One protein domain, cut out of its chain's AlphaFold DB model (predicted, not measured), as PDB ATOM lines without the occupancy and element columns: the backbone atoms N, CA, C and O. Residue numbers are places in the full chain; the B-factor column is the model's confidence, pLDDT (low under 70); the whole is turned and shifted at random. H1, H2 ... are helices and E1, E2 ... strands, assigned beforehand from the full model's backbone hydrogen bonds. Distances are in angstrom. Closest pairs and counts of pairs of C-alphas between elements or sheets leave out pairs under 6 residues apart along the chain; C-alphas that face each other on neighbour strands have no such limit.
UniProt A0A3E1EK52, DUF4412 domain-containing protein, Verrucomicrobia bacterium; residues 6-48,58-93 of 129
ATOM      1  N   VAL A   6      17.875  23.432  -2.607       95.69
ATOM      2  CA  VAL A   6      18.373  24.646  -3.268       95.69
ATOM      3  C   VAL A   6      19.134  24.272  -4.541       95.69
ATOM      4  O   VAL A   6      20.042  23.446  -4.504       95.69
ATOM      5  N   THR A   7      18.801  24.900  -5.667       96.12
ATOM      6  CA  THR A   7      19.479  24.620  -6.950       96.12
ATOM      7  C   THR A   7      20.733  25.473  -7.152       96.12
ATOM      8  O   THR A   7      21.543  25.212  -8.038       96.12
ATOM      9  N   GLY A   8      20.883  26.529  -6.346       94.94
ATOM     10  CA  GLY A   8      21.932  27.540  -6.475       94.94
ATOM     11  C   GLY A   8      21.613  28.637  -7.494       94.94
ATOM     12  O   GLY A   8      22.342  29.626  -7.567       94.94
ATOM     13  N   ARG A   9      20.515  28.511  -8.252       97.75
ATOM     14  CA  ARG A   9      20.075  29.547  -9.191       97.75
ATOM     15  C   ARG A   9      19.405  30.697  -8.448       97.75
ATOM     16  O   ARG A   9      18.664  30.503  -7.484       97.75
ATOM     17  N   THR A  10      19.668  31.908  -8.929       97.75
ATOM     18  CA  THR A  10      19.025  33.130  -8.441       97.75
ATOM     19  C   THR A  10      18.588  34.002  -9.605       97.75
ATOM     20  O   THR A  10      19.316  34.102 -10.589       97.75
ATOM     21  N   GLU A  11      17.448  34.669  -9.467       97.56
ATOM     22  CA  GLU A  11      16.838  35.509 -10.502       97.56
ATOM     23  C   GLU A  11      16.206  36.752  -9.863       97.56
ATOM     24  O   GLU A  11      15.843  36.737  -8.687       97.56
ATOM     25  N   MET A  12      16.099  37.842 -10.623       97.12
ATOM     26  CA  MET A  12      15.370  39.038 -10.199       97.12
ATOM     27  C   MET A  12      13.925  38.940 -10.694       97.12
ATOM     28  O   MET A  12      13.694  39.027 -11.896       97.12
ATOM     29  N   ILE A  13      12.962  38.795  -9.783       96.31
ATOM     30  CA  ILE A  13      11.527  38.708 -10.099       96.31
ATOM     31  C   ILE A  13      10.823  39.888  -9.434       96.31
ATOM     32  O   ILE A  13      10.978  40.096  -8.233       96.31
ATOM     33  N   ALA A  14      10.101  40.698 -10.216       95.25
ATOM     34  CA  ALA A  14       9.391  41.894  -9.741       95.25
ATOM     35  C   ALA A  14      10.233  42.819  -8.824       95.25
ATOM     36  O   ALA A  14       9.721  43.412  -7.879       95.25
ATOM     37  N   GLY A  15      11.544  42.922  -9.084       94.00
ATOM     38  CA  GLY A  15      12.478  43.745  -8.301       94.00
ATOM     39  C   GLY A  15      13.113  43.062  -7.081       94.00
ATOM     40  O   GLY A  15      13.944  43.677  -6.416       94.00
ATOM     41  N   TYR A  16      12.802  41.793  -6.809       95.38
ATOM     42  CA  TYR A  16      13.342  41.033  -5.680       95.38
ATOM     43  C   TYR A  16      14.251  39.903  -6.151       95.38
ATOM     44  O   TYR A  16      13.934  39.178  -7.094       95.38
ATOM     45  N   LYS A  17      15.380  39.720  -5.457       97.19
ATOM     46  CA  LYS A  17      16.251  38.564  -5.677       97.19
ATOM     47  C   LYS A  17      15.578  37.317  -5.106       97.19
ATOM     48  O   LYS A  17      15.424  37.206  -3.888       97.19
ATOM     49  N   ALA A  18      15.221  36.391  -5.983       97.38
ATOM     50  CA  ALA A  18      14.658  35.099  -5.643       97.38
ATOM     51  C   ALA A  18      15.703  33.990  -5.825       97.38
ATOM     52  O   ALA A  18      16.489  34.022  -6.772       97.38
ATOM     53  N   THR A  19      15.699  33.010  -4.925       97.81
ATOM     54  CA  THR A  19      16.498  31.781  -5.025       97.81
ATOM     55  C   THR A  19      15.590  30.625  -5.409       97.81
ATOM     56  O   THR A  19      14.495  30.496  -4.858       97.81
ATOM     57  N   GLU A  20      16.047  29.787  -6.331       97.62
ATOM     58  CA  GLU A  20      15.314  28.603  -6.762       97.62
ATOM     59  C   GLU A  20      15.549  27.413  -5.826       97.62
ATOM     60  O   GLU A  20      16.677  27.075  -5.443       97.62
ATOM     61  N   TYR A  21      14.444  26.752  -5.516       95.44
ATOM     62  CA  TYR A  21      14.362  25.473  -4.846       95.44
ATOM     63  C   TYR A  21      13.597  24.508  -5.744       95.44
ATOM     64  O   TYR A  21      12.636  24.890  -6.412       95.44
ATOM     65  N   ARG A  22      14.002  23.243  -5.733       94.38
ATOM     66  CA  ARG A  22      13.340  22.170  -6.463       94.38
ATOM     67  C   ARG A  22      12.860  21.104  -5.498       94.38
ATOM     68  O   ARG A  22      13.485  20.843  -4.474       94.38
ATOM     69  N   MET A  23      11.739  20.492  -5.832       92.19
ATOM     70  CA  MET A  23      11.167  19.392  -5.068       92.19
ATOM     71  C   MET A  23      10.338  18.490  -5.969       92.19
ATOM     72  O   MET A  23       9.844  18.912  -7.015       92.19
ATOM     73  N   THR A  24      10.162  17.257  -5.521       90.81
ATOM     74  CA  THR A  24       9.366  16.242  -6.196       90.81
ATOM     75  C   THR A  24       8.147  15.934  -5.341       90.81
ATOM     76  O   THR A  24       8.258  15.538  -4.175       90.81
ATOM     77  N   GLY A  25       6.961  16.138  -5.896       84.69
ATOM     78  CA  GLY A  25       5.713  15.799  -5.236       84.69
ATOM     79  C   GLY A  25       5.442  14.291  -5.215       84.69
ATOM     80  O   GLY A  25       6.234  13.474  -5.683       84.69
ATOM     81  N   GLU A  26       4.348  13.888  -4.577       83.38
ATOM     82  CA  GLU A  26       4.087  12.471  -4.269       83.38
ATOM     83  C   GLU A  26       3.782  11.631  -5.499       83.38
ATOM     84  O   GLU A  26       4.064  10.433  -5.521       83.38
ATOM     85  N   LYS A  27       3.225  12.256  -6.535       84.19
ATOM     86  CA  LYS A  27       2.941  11.602  -7.804       84.19
ATOM     87  C   LYS A  27       4.051  11.895  -8.810       84.19
ATOM     88  O   LYS A  27       3.814  11.724  -9.992       84.19
ATOM     89  N   GLY A  28       5.257  12.274  -8.389       85.56
ATOM     90  CA  GLY A  28       6.382  12.504  -9.299       85.56
ATOM     91  C   GLY A  28       6.324  13.821 -10.073       85.56
ATOM     92  O   GLY A  28       7.146  14.022 -10.959       85.56
ATOM     93  N   GLU A  29       5.389  14.714  -9.742       89.38
ATOM     94  CA  GLU A  29       5.404  16.103 -10.191       89.38
ATOM     95  C   GLU A  29       6.692  16.803  -9.743       89.38
ATOM     96  O   GLU A  29       7.178  16.578  -8.633       89.38
ATOM     97  N   ILE A  30       7.241  17.667 -10.591       92.31
ATOM     98  CA  ILE A  30       8.388  18.508 -10.246       92.31
ATOM     99  C   ILE A  30       7.870  19.902  -9.952       92.31
ATOM    100  O   ILE A  30       7.190  20.495 -10.779       92.31
ATOM    101  N   ILE A  31       8.210  20.439  -8.787       92.44
ATOM    102  CA  ILE A  31       7.842  21.800  -8.413       92.44
ATOM    103  C   ILE A  31       9.112  22.645  -8.367       92.44
ATOM    104  O   ILE A  31      10.063  22.331  -7.644       92.44
ATOM    105  N   GLU A  32       9.108  23.717  -9.149       94.50
ATOM    106  CA  GLU A  32      10.100  24.782  -9.128       94.50
ATOM    107  C   GLU A  32       9.568  25.930  -8.276       94.50
ATOM    108  O   GLU A  32       8.501  26.487  -8.543       94.50
ATOM    109  N   LEU A  33      10.313  26.288  -7.237       94.31
ATOM    110  CA  LEU A  33       9.909  27.264  -6.239       94.31
ATOM    111  C   LEU A  33      10.949  28.375  -6.146       94.31
ATOM    112  O   LEU A  33      12.081  28.150  -5.732       94.31
ATOM    113  N   TRP A  34      10.547  29.596  -6.465       96.38
ATOM    114  CA  TRP A  34      11.397  30.778  -6.402       96.38
ATOM    115  C   TRP A  34      11.019  31.619  -5.192       96.38
ATOM    116  O   TRP A  34       9.934  32.195  -5.153       96.38
ATOM    117  N   LEU A  35      11.912  31.698  -4.206       95.06
ATOM    118  CA  LEU A  35      11.653  32.370  -2.934       95.06
ATOM    119  C   LEU A  35      12.477  33.645  -2.782       95.06
ATOM    120  O   LEU A  35      13.700  33.612  -2.919       95.06
ATOM    121  N   ALA A  36      11.820  34.747  -2.420       95.75
ATOM    122  CA  ALA A  36      12.466  35.999  -2.033       95.75
ATOM    123  C   ALA A  36      12.255  36.306  -0.544       95.75
ATOM    124  O   ALA A  36      11.271  35.893   0.065       95.75
ATOM    125  N   LYS A  37      13.179  37.066   0.051       92.69
ATOM    126  CA  LYS A  37      13.071  37.564   1.433       92.69
ATOM    127  C   LYS A  37      12.636  39.031   1.451       92.69
ATOM    128  O   LYS A  37      12.826  39.749   0.475       92.69
ATOM    129  N   GLY A  38      12.113  39.486   2.592       88.38
ATOM    130  CA  GLY A  38      11.785  40.901   2.828       88.38
ATOM    131  C   GLY A  38      10.365  41.323   2.436       88.38
ATOM    132  O   GLY A  38      10.028  42.492   2.594       88.38
ATOM    133  N   LEU A  39       9.537  40.382   1.975       88.06
ATOM    134  CA  LEU A  39       8.118  40.588   1.648       88.06
ATOM    135  C   LEU A  39       7.160  40.087   2.743       88.06
ATOM    136  O   LEU A  39       5.949  40.227   2.617       88.06
ATOM    137  N   GLY A  40       7.709  39.537   3.830       83.25
ATOM    138  CA  GLY A  40       6.945  38.820   4.847       83.25
ATOM    139  C   GLY A  40       6.656  37.367   4.448       83.25
ATOM    140  O   GLY A  40       6.978  36.951   3.329       83.25
ATOM    141  N   PRO A  41       6.096  36.572   5.373       75.94
ATOM    142  CA  PRO A  41       5.783  35.179   5.111       75.94
ATOM    143  C   PRO A  41       4.540  35.074   4.225       75.94
ATOM    144  O   PRO A  41       3.582  35.834   4.365       75.94
ATOM    145  N   PHE A  42       4.536  34.085   3.339       76.06
ATOM    146  CA  PHE A  42       3.336  33.732   2.591       76.06
ATOM    147  C   PHE A  42       2.267  33.140   3.515       76.06
ATOM    148  O   PHE A  42       2.519  32.179   4.244       76.06
ATOM    149  N   MET A  43       1.062  33.704   3.455       71.12
ATOM    150  CA  MET A  43      -0.130  33.156   4.097       71.12
ATOM    151  C   MET A  43      -0.912  32.404   3.019       71.12
ATOM    152  O   MET A  43      -1.429  33.018   2.090       71.12
ATOM    153  N   SER A  44      -0.918  31.072   3.108       64.50
ATOM    154  CA  SER A  44      -1.514  30.196   2.093       64.50
ATOM    155  C   SER A  44      -2.981  30.519   1.809       64.50
ATOM    156  O   SER A  44      -3.754  30.846   2.710       64.50
ATOM    157  N   TYR A  45      -3.380  30.326   0.551       57.00
ATOM    158  CA  TYR A  45      -4.767  30.391   0.089       57.00
ATOM    159  C   TYR A  45      -5.616  29.191   0.543       57.00
ATOM    160  O   TYR A  45      -6.737  29.029   0.064       57.00
ATOM    161  N   SER A  46      -5.127  28.330   1.448       50.81
ATOM    162  CA  SER A  46      -5.802  27.084   1.845       50.81
ATOM    163  C   SER A  46      -7.160  27.266   2.550       50.81
ATOM    164  O   SER A  46      -7.765  26.277   2.962       50.81
ATOM    165  N   GLY A  47      -7.679  28.491   2.659       44.81
ATOM    166  CA  GLY A  47      -9.073  28.792   2.995       44.81
ATOM    167  C   GLY A  47     -10.031  28.584   1.815       44.81
ATOM    168  O   GLY A  47     -10.835  29.464   1.515       44.81
ATOM    169  N   GLY A  48      -9.921  27.451   1.113       43.59
ATOM    170  CA  GLY A  48     -10.809  27.095   0.007       43.59
ATOM    171  C   GLY A  48     -12.287  27.124   0.414       43.59
ATOM    172  O   GLY A  48     -12.638  26.844   1.558       43.59
ATOM    173  N   PRO A  58      -3.894  19.954  -0.108       44.00
ATOM    174  CA  PRO A  58      -3.137  19.942   1.133       44.00
ATOM    175  C   PRO A  58      -2.018  20.966   0.952       44.00
ATOM    176  O   PRO A  58      -1.450  20.970  -0.148       44.00
ATOM    177  N   PRO A  59      -1.788  21.864   1.935       53.44
ATOM    178  CA  PRO A  59      -0.840  22.959   1.782       53.44
ATOM    179  C   PRO A  59       0.418  22.346   1.210       53.44
ATOM    180  O   PRO A  59       0.986  21.424   1.811       53.44
ATOM    181  N   ALA A  60       0.732  22.715  -0.031       64.62
ATOM    182  CA  ALA A  60       1.766  22.012  -0.762       64.62
ATOM    183  C   ALA A  60       3.024  22.102   0.107       64.62
ATOM    184  O   ALA A  60       3.256  23.145   0.707       64.62
ATOM    185  N   GLY A  61       3.782  21.014   0.287       70.75
ATOM    186  CA  GLY A  61       4.802  20.931   1.350       70.75
ATOM    187  C   GLY A  61       5.812  22.093   1.367       70.75
ATOM    188  O   GLY A  61       6.429  22.371   2.394       70.75
ATOM    189  N   TRP A  62       5.925  22.820   0.251       80.31
ATOM    190  CA  TRP A  62       6.662  24.070   0.120       80.31
ATOM    191  C   TRP A  62       6.097  25.282   0.865       80.31
ATOM    192  O   TRP A  62       6.872  26.165   1.217       80.31
ATOM    193  N   GLU A  63       4.789  25.365   1.106       83.44
ATOM    194  CA  GLU A  63       4.143  26.507   1.764       83.44
ATOM    195  C   GLU A  63       4.653  26.663   3.197       83.44
ATOM    196  O   GLU A  63       5.023  27.761   3.609       83.44
ATOM    197  N   ASN A  64       4.757  25.551   3.933       82.38
ATOM    198  CA  ASN A  64       5.351  25.542   5.270       82.38
ATOM    199  C   ASN A  64       6.826  25.949   5.216       82.38
ATOM    200  O   ASN A  64       7.252  26.787   5.999       82.38
ATOM    201  N   PHE A  65       7.588  25.428   4.251       85.12
ATOM    202  CA  PHE A  65       8.992  25.801   4.083       85.12
ATOM    203  C   PHE A  65       9.179  27.302   3.810       85.12
ATOM    204  O   PHE A  65      10.033  27.941   4.425       85.12
ATOM    205  N   ALA A  66       8.365  27.881   2.924       86.00
ATOM    206  CA  ALA A  66       8.392  29.309   2.632       86.00
ATOM    207  C   ALA A  66       8.023  30.137   3.874       86.00
ATOM    208  O   ALA A  66       8.739  31.079   4.221       86.00
ATOM    209  N   ARG A  67       6.956  29.749   4.587       84.00
ATOM    210  CA  ARG A  67       6.507  30.416   5.815       84.00
ATOM    211  C   ARG A  67       7.569  30.377   6.912       84.00
ATOM    212  O   ARG A  67       7.918  31.424   7.453       84.00
ATOM    213  N   ASP A  68       8.102  29.197   7.214       85.12
ATOM    214  CA  ASP A  68       9.084  28.990   8.283       85.12
ATOM    215  C   ASP A  68      10.420  29.685   7.949       85.12
ATOM    216  O   ASP A  68      11.112  30.190   8.832       85.12
ATOM    217  N   GLY A  69      10.751  29.790   6.656       84.31
ATOM    218  CA  GLY A  69      11.886  30.561   6.149       84.31
ATOM    219  C   GLY A  69      11.668  32.078   6.086       84.31
ATOM    220  O   GLY A  69      12.579  32.792   5.653       84.31
ATOM    221  N   ASN A  70      10.489  32.575   6.488       85.06
ATOM    222  CA  ASN A  70      10.048  33.964   6.325       85.06
ATOM    223  C   ASN A  70      10.294  34.489   4.896       85.06
ATOM    224  O   ASN A  70      10.858  35.570   4.683       85.06
ATOM    225  N   ALA A  71       9.943  33.660   3.917       91.06
ATOM    226  CA  ALA A  71      10.155  33.907   2.506       91.06
ATOM    227  C   ALA A  71       8.826  33.905   1.746       91.06
ATOM    228  O   ALA A  71       7.858  33.238   2.118       91.06
ATOM    229  N   PHE A  72       8.806  34.656   0.653       92.62
ATOM    230  CA  PHE A  72       7.644  34.834  -0.198       92.62
ATOM    231  C   PHE A  72       7.860  34.129  -1.547       92.62
ATOM    232  O   PHE A  72       8.923  34.311  -2.154       92.62
ATOM    233  N   PRO A  73       6.893  33.327  -2.029       92.88
ATOM    234  CA  PRO A  73       6.966  32.665  -3.322       92.88
ATOM    235  C   PRO A  73       6.758  33.684  -4.445       92.88
ATOM    236  O   PRO A  73       5.655  34.169  -4.677       92.88
ATOM    237  N   MET A  74       7.835  34.002  -5.156       95.31
ATOM    238  CA  MET A  74       7.814  34.899  -6.313       95.31
ATOM    239  C   MET A  74       7.365  34.184  -7.585       95.31
ATOM    240  O   MET A  74       6.729  34.786  -8.445       95.31
ATOM    241  N   ARG A  75       7.695  32.895  -7.705       95.25
ATOM    242  CA  ARG A  75       7.256  32.035  -8.802       95.25
ATOM    243  C   ARG A  75       7.149  30.596  -8.315       95.25
ATOM    244  O   ARG A  75       8.039  30.111  -7.621       95.25
ATOM    245  N   VAL A  76       6.067  29.928  -8.681       92.56
ATOM    246  CA  VAL A  76       5.844  28.499  -8.455       92.56
ATOM    247  C   VAL A  76       5.446  27.897  -9.788       92.56
ATOM    248  O   VAL A  76       4.479  28.358 -10.391       92.56
ATOM    249  N   VAL A  77       6.181  26.893 -10.248       93.94
ATOM    250  CA  VAL A  77       5.848  26.143 -11.462       93.94
ATOM    251  C   VAL A  77       5.742  24.675 -11.094       93.94
ATOM    252  O   VAL A  77       6.655  24.126 -10.484       93.94
ATOM    253  N   THR A  78       4.628  24.042 -11.444       90.88
ATOM    254  CA  THR A  78       4.438  22.603 -11.261       90.88
ATOM    255  C   THR A  78       4.455  21.935 -12.619       90.88
ATOM    256  O   THR A  78       3.581  22.171 -13.455       90.88
ATOM    257  N   HIS A  79       5.414  21.047 -12.810       91.38
ATOM    258  CA  HIS A  79       5.496  20.163 -13.954       91.38
ATOM    259  C   HIS A  79       4.881  18.812 -13.605       91.38
ATOM    260  O   HIS A  79       5.139  18.267 -12.528       91.38
ATOM    261  N   GLY A  80       4.078  18.264 -14.510       89.06
ATOM    262  CA  GLY A  80       3.613  16.889 -14.422       89.06
ATOM    263  C   GLY A  80       4.755  15.890 -14.610       89.06
ATOM    264  O   GLY A  80       5.923  16.253 -14.777       89.06
ATOM    265  N   LYS A  81       4.420  14.596 -14.560       87.25
ATOM    266  CA  LYS A  81       5.408  13.511 -14.683       87.25
ATOM    267  C   LYS A  81       6.150  13.535 -16.017       87.25
ATOM    268  O   LYS A  81       7.310  13.134 -16.064       87.25
ATOM    269  N   ASP A  82       5.482  13.996 -17.071       88.50
ATOM    270  CA  ASP A  82       6.016  14.006 -18.429       88.50
ATOM    271  C   ASP A  82       6.769  15.323 -18.724       88.50
ATOM    272  O   ASP A  82       7.260  15.538 -19.832       88.50
ATOM    273  N   GLY A  83       6.923  16.184 -17.705       84.81
ATOM    274  CA  GLY A  83       7.642  17.458 -17.756       84.81
ATOM    275  C   GLY A  83       6.790  18.645 -18.215       84.81
ATOM    276  O   GLY A  83       7.273  19.780 -18.237       84.81
ATOM    277  N   GLU A  84       5.524  18.412 -18.554       92.62
ATOM    278  CA  GLU A  84       4.585  19.436 -18.988       92.62
ATOM    279  C   GLU A  84       4.225  20.388 -17.847       92.62
ATOM    280  O   GLU A  84       3.966  19.964 -16.724       92.62
ATOM    281  N   GLU A  85       4.188  21.692 -18.116       91.44
ATOM    282  CA  GLU A  85       3.757  22.678 -17.126       91.44
ATOM    283  C   GLU A  85       2.244  22.549 -16.884       91.44
ATOM    284  O   GLU A  85       1.430  22.778 -17.777       91.44
ATOM    285  N   THR A  86       1.867  22.173 -15.664       90.12
ATOM    286  CA  THR A  86       0.464  21.989 -15.248       90.12
ATOM    287  C   THR A  86      -0.077  23.183 -14.470       90.12
ATOM    288  O   THR A  86      -1.288  23.386 -14.399       90.12
ATOM    289  N   MET A  87       0.814  23.973 -13.868       87.88
ATOM    290  CA  MET A  87       0.467  25.155 -13.092       87.88
ATOM    291  C   MET A  87       1.647  26.118 -13.055       87.88
ATOM    292  O   MET A  87       2.788  25.696 -12.870       87.88
ATOM    293  N   ARG A  88       1.347  27.414 -13.161       91.44
ATOM    294  CA  ARG A  88       2.284  28.499 -12.895       91.44
ATOM    295  C   ARG A  88       1.593  29.602 -12.119       91.44
ATOM    296  O   ARG A  88       0.546  30.102 -12.521       91.44
ATOM    297  N   MET A  89       2.229  30.003 -11.030       90.12
ATOM    298  CA  MET A  89       1.922  31.210 -10.282       90.12
ATOM    299  C   MET A  89       3.163  32.090 -10.313       90.12
ATOM    300  O   MET A  89       4.246  31.632  -9.962       90.12
ATOM    301  N   GLU A  90       3.024  33.341 -10.735       93.94
ATOM    302  CA  GLU A  90       4.161  34.244 -10.897       93.94
ATOM    303  C   GLU A  90       3.777  35.665 -10.495       93.94
ATOM    304  O   GLU A  90       2.751  36.197 -10.921       93.94
ATOM    305  N   VAL A  91       4.603  36.268  -9.642       93.88
ATOM    306  CA  VAL A  91       4.467  37.660  -9.220       93.88
ATOM    307  C   VAL A  91       4.962  38.555 -10.348       93.88
ATOM    308  O   VAL A  91       6.144  38.558 -10.682       93.88
ATOM    309  N   THR A  92       4.055  39.340 -10.918       94.75
ATOM    310  CA  THR A  92       4.357  40.249 -12.032       94.75
ATOM    311  C   THR A  92       4.741  41.652 -11.565       94.75
ATOM    312  O   THR A  92       5.522  42.330 -12.231       94.75
ATOM    313  N   SER A  93       4.241  42.089 -10.408       93.75
ATOM    314  CA  SER A  93       4.586  43.368  -9.793       93.75
ATOM    315  C   SER A  93       4.478  43.306  -8.272       93.75
ATOM    316  O   SER A  93       3.730  42.507  -7.708       93.75
TER     317      SER A  93
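AT A GLANCE: This is residues 6 to 48 and 58 to 93 of the 129 residues of the protein "DUF4412 domain-containing protein" of Verrucomicrobia bacterium (UniProt A0A3E1EK52). One twisted sheet of five strands curls like part of a barrel, and the single helix H1 packs over one face of it, along E3. The strand order is E1 E2 E3 E4 E5, antiparallel throughout. The printed part has 79 residues, with named elements in the order E1 E2 E3 H1 E4 E5; the class is mostly strand. The whole is compact, with a radius of gyration of the C-alphas of 12.2 A and spans of 34 by 29 by 22 A.

HOW THE PARTS SIT: E1, residues 6 to 13, is an edge strand that bends by 66 degrees at residue 9. It forms a hairpin with E2, residues 16 to 24, antiparallel at 140 degrees; N 11 and O 18 are within hydrogen-bond range at 2.9 A. E2 forms another hairpin with E3, residues 30 to 37, at 151 degrees, with N 21 and O 33 at 2.8 A. E1 E2 E3 are a meander, each strand the antiparallel neighbour of the one before. H1, residues 61 to 68, is on the sheet at a height of 8.6 A, over E3 and along the strands, at 10 degrees to E3 on the local plane. The closest C-alphas of E3 and H1, those of Leu 35 and Ala 66, are 7.1 A apart. In H1, 3 of 4 O i to N i+4 pairs are within range. E4, residues 71 to 79, is antiparallel to E3 at 165 degrees, with N 32 and O 77 at 2.8 A, and bends by 65 degrees at residue 74. E5, residues 85 to 90, is the other edge strand and forms a hairpin with E4, with N 78 and O 87 at 2.9 A.

IN THESE COORDINATES: E1 begins at C-alpha 6 (18.373, 24.646, -3.268). E2 measures 25.1 A, E3 22.8 A and E4 21.9 A from first to last C-alpha. E5 ends at C-alpha 90 (4.161, 34.244, -10.897).

THE WHOLE: The C-alphas farthest apart, those of Gly 38 and Asp 82, are 34.8 A apart. Residues 49 to 57 are not printed; C-alphas 48 and 58 are 10.5 A apart across the cut. The model's pLDDT is under 70 at residues 44 to 48 and 58 to 60.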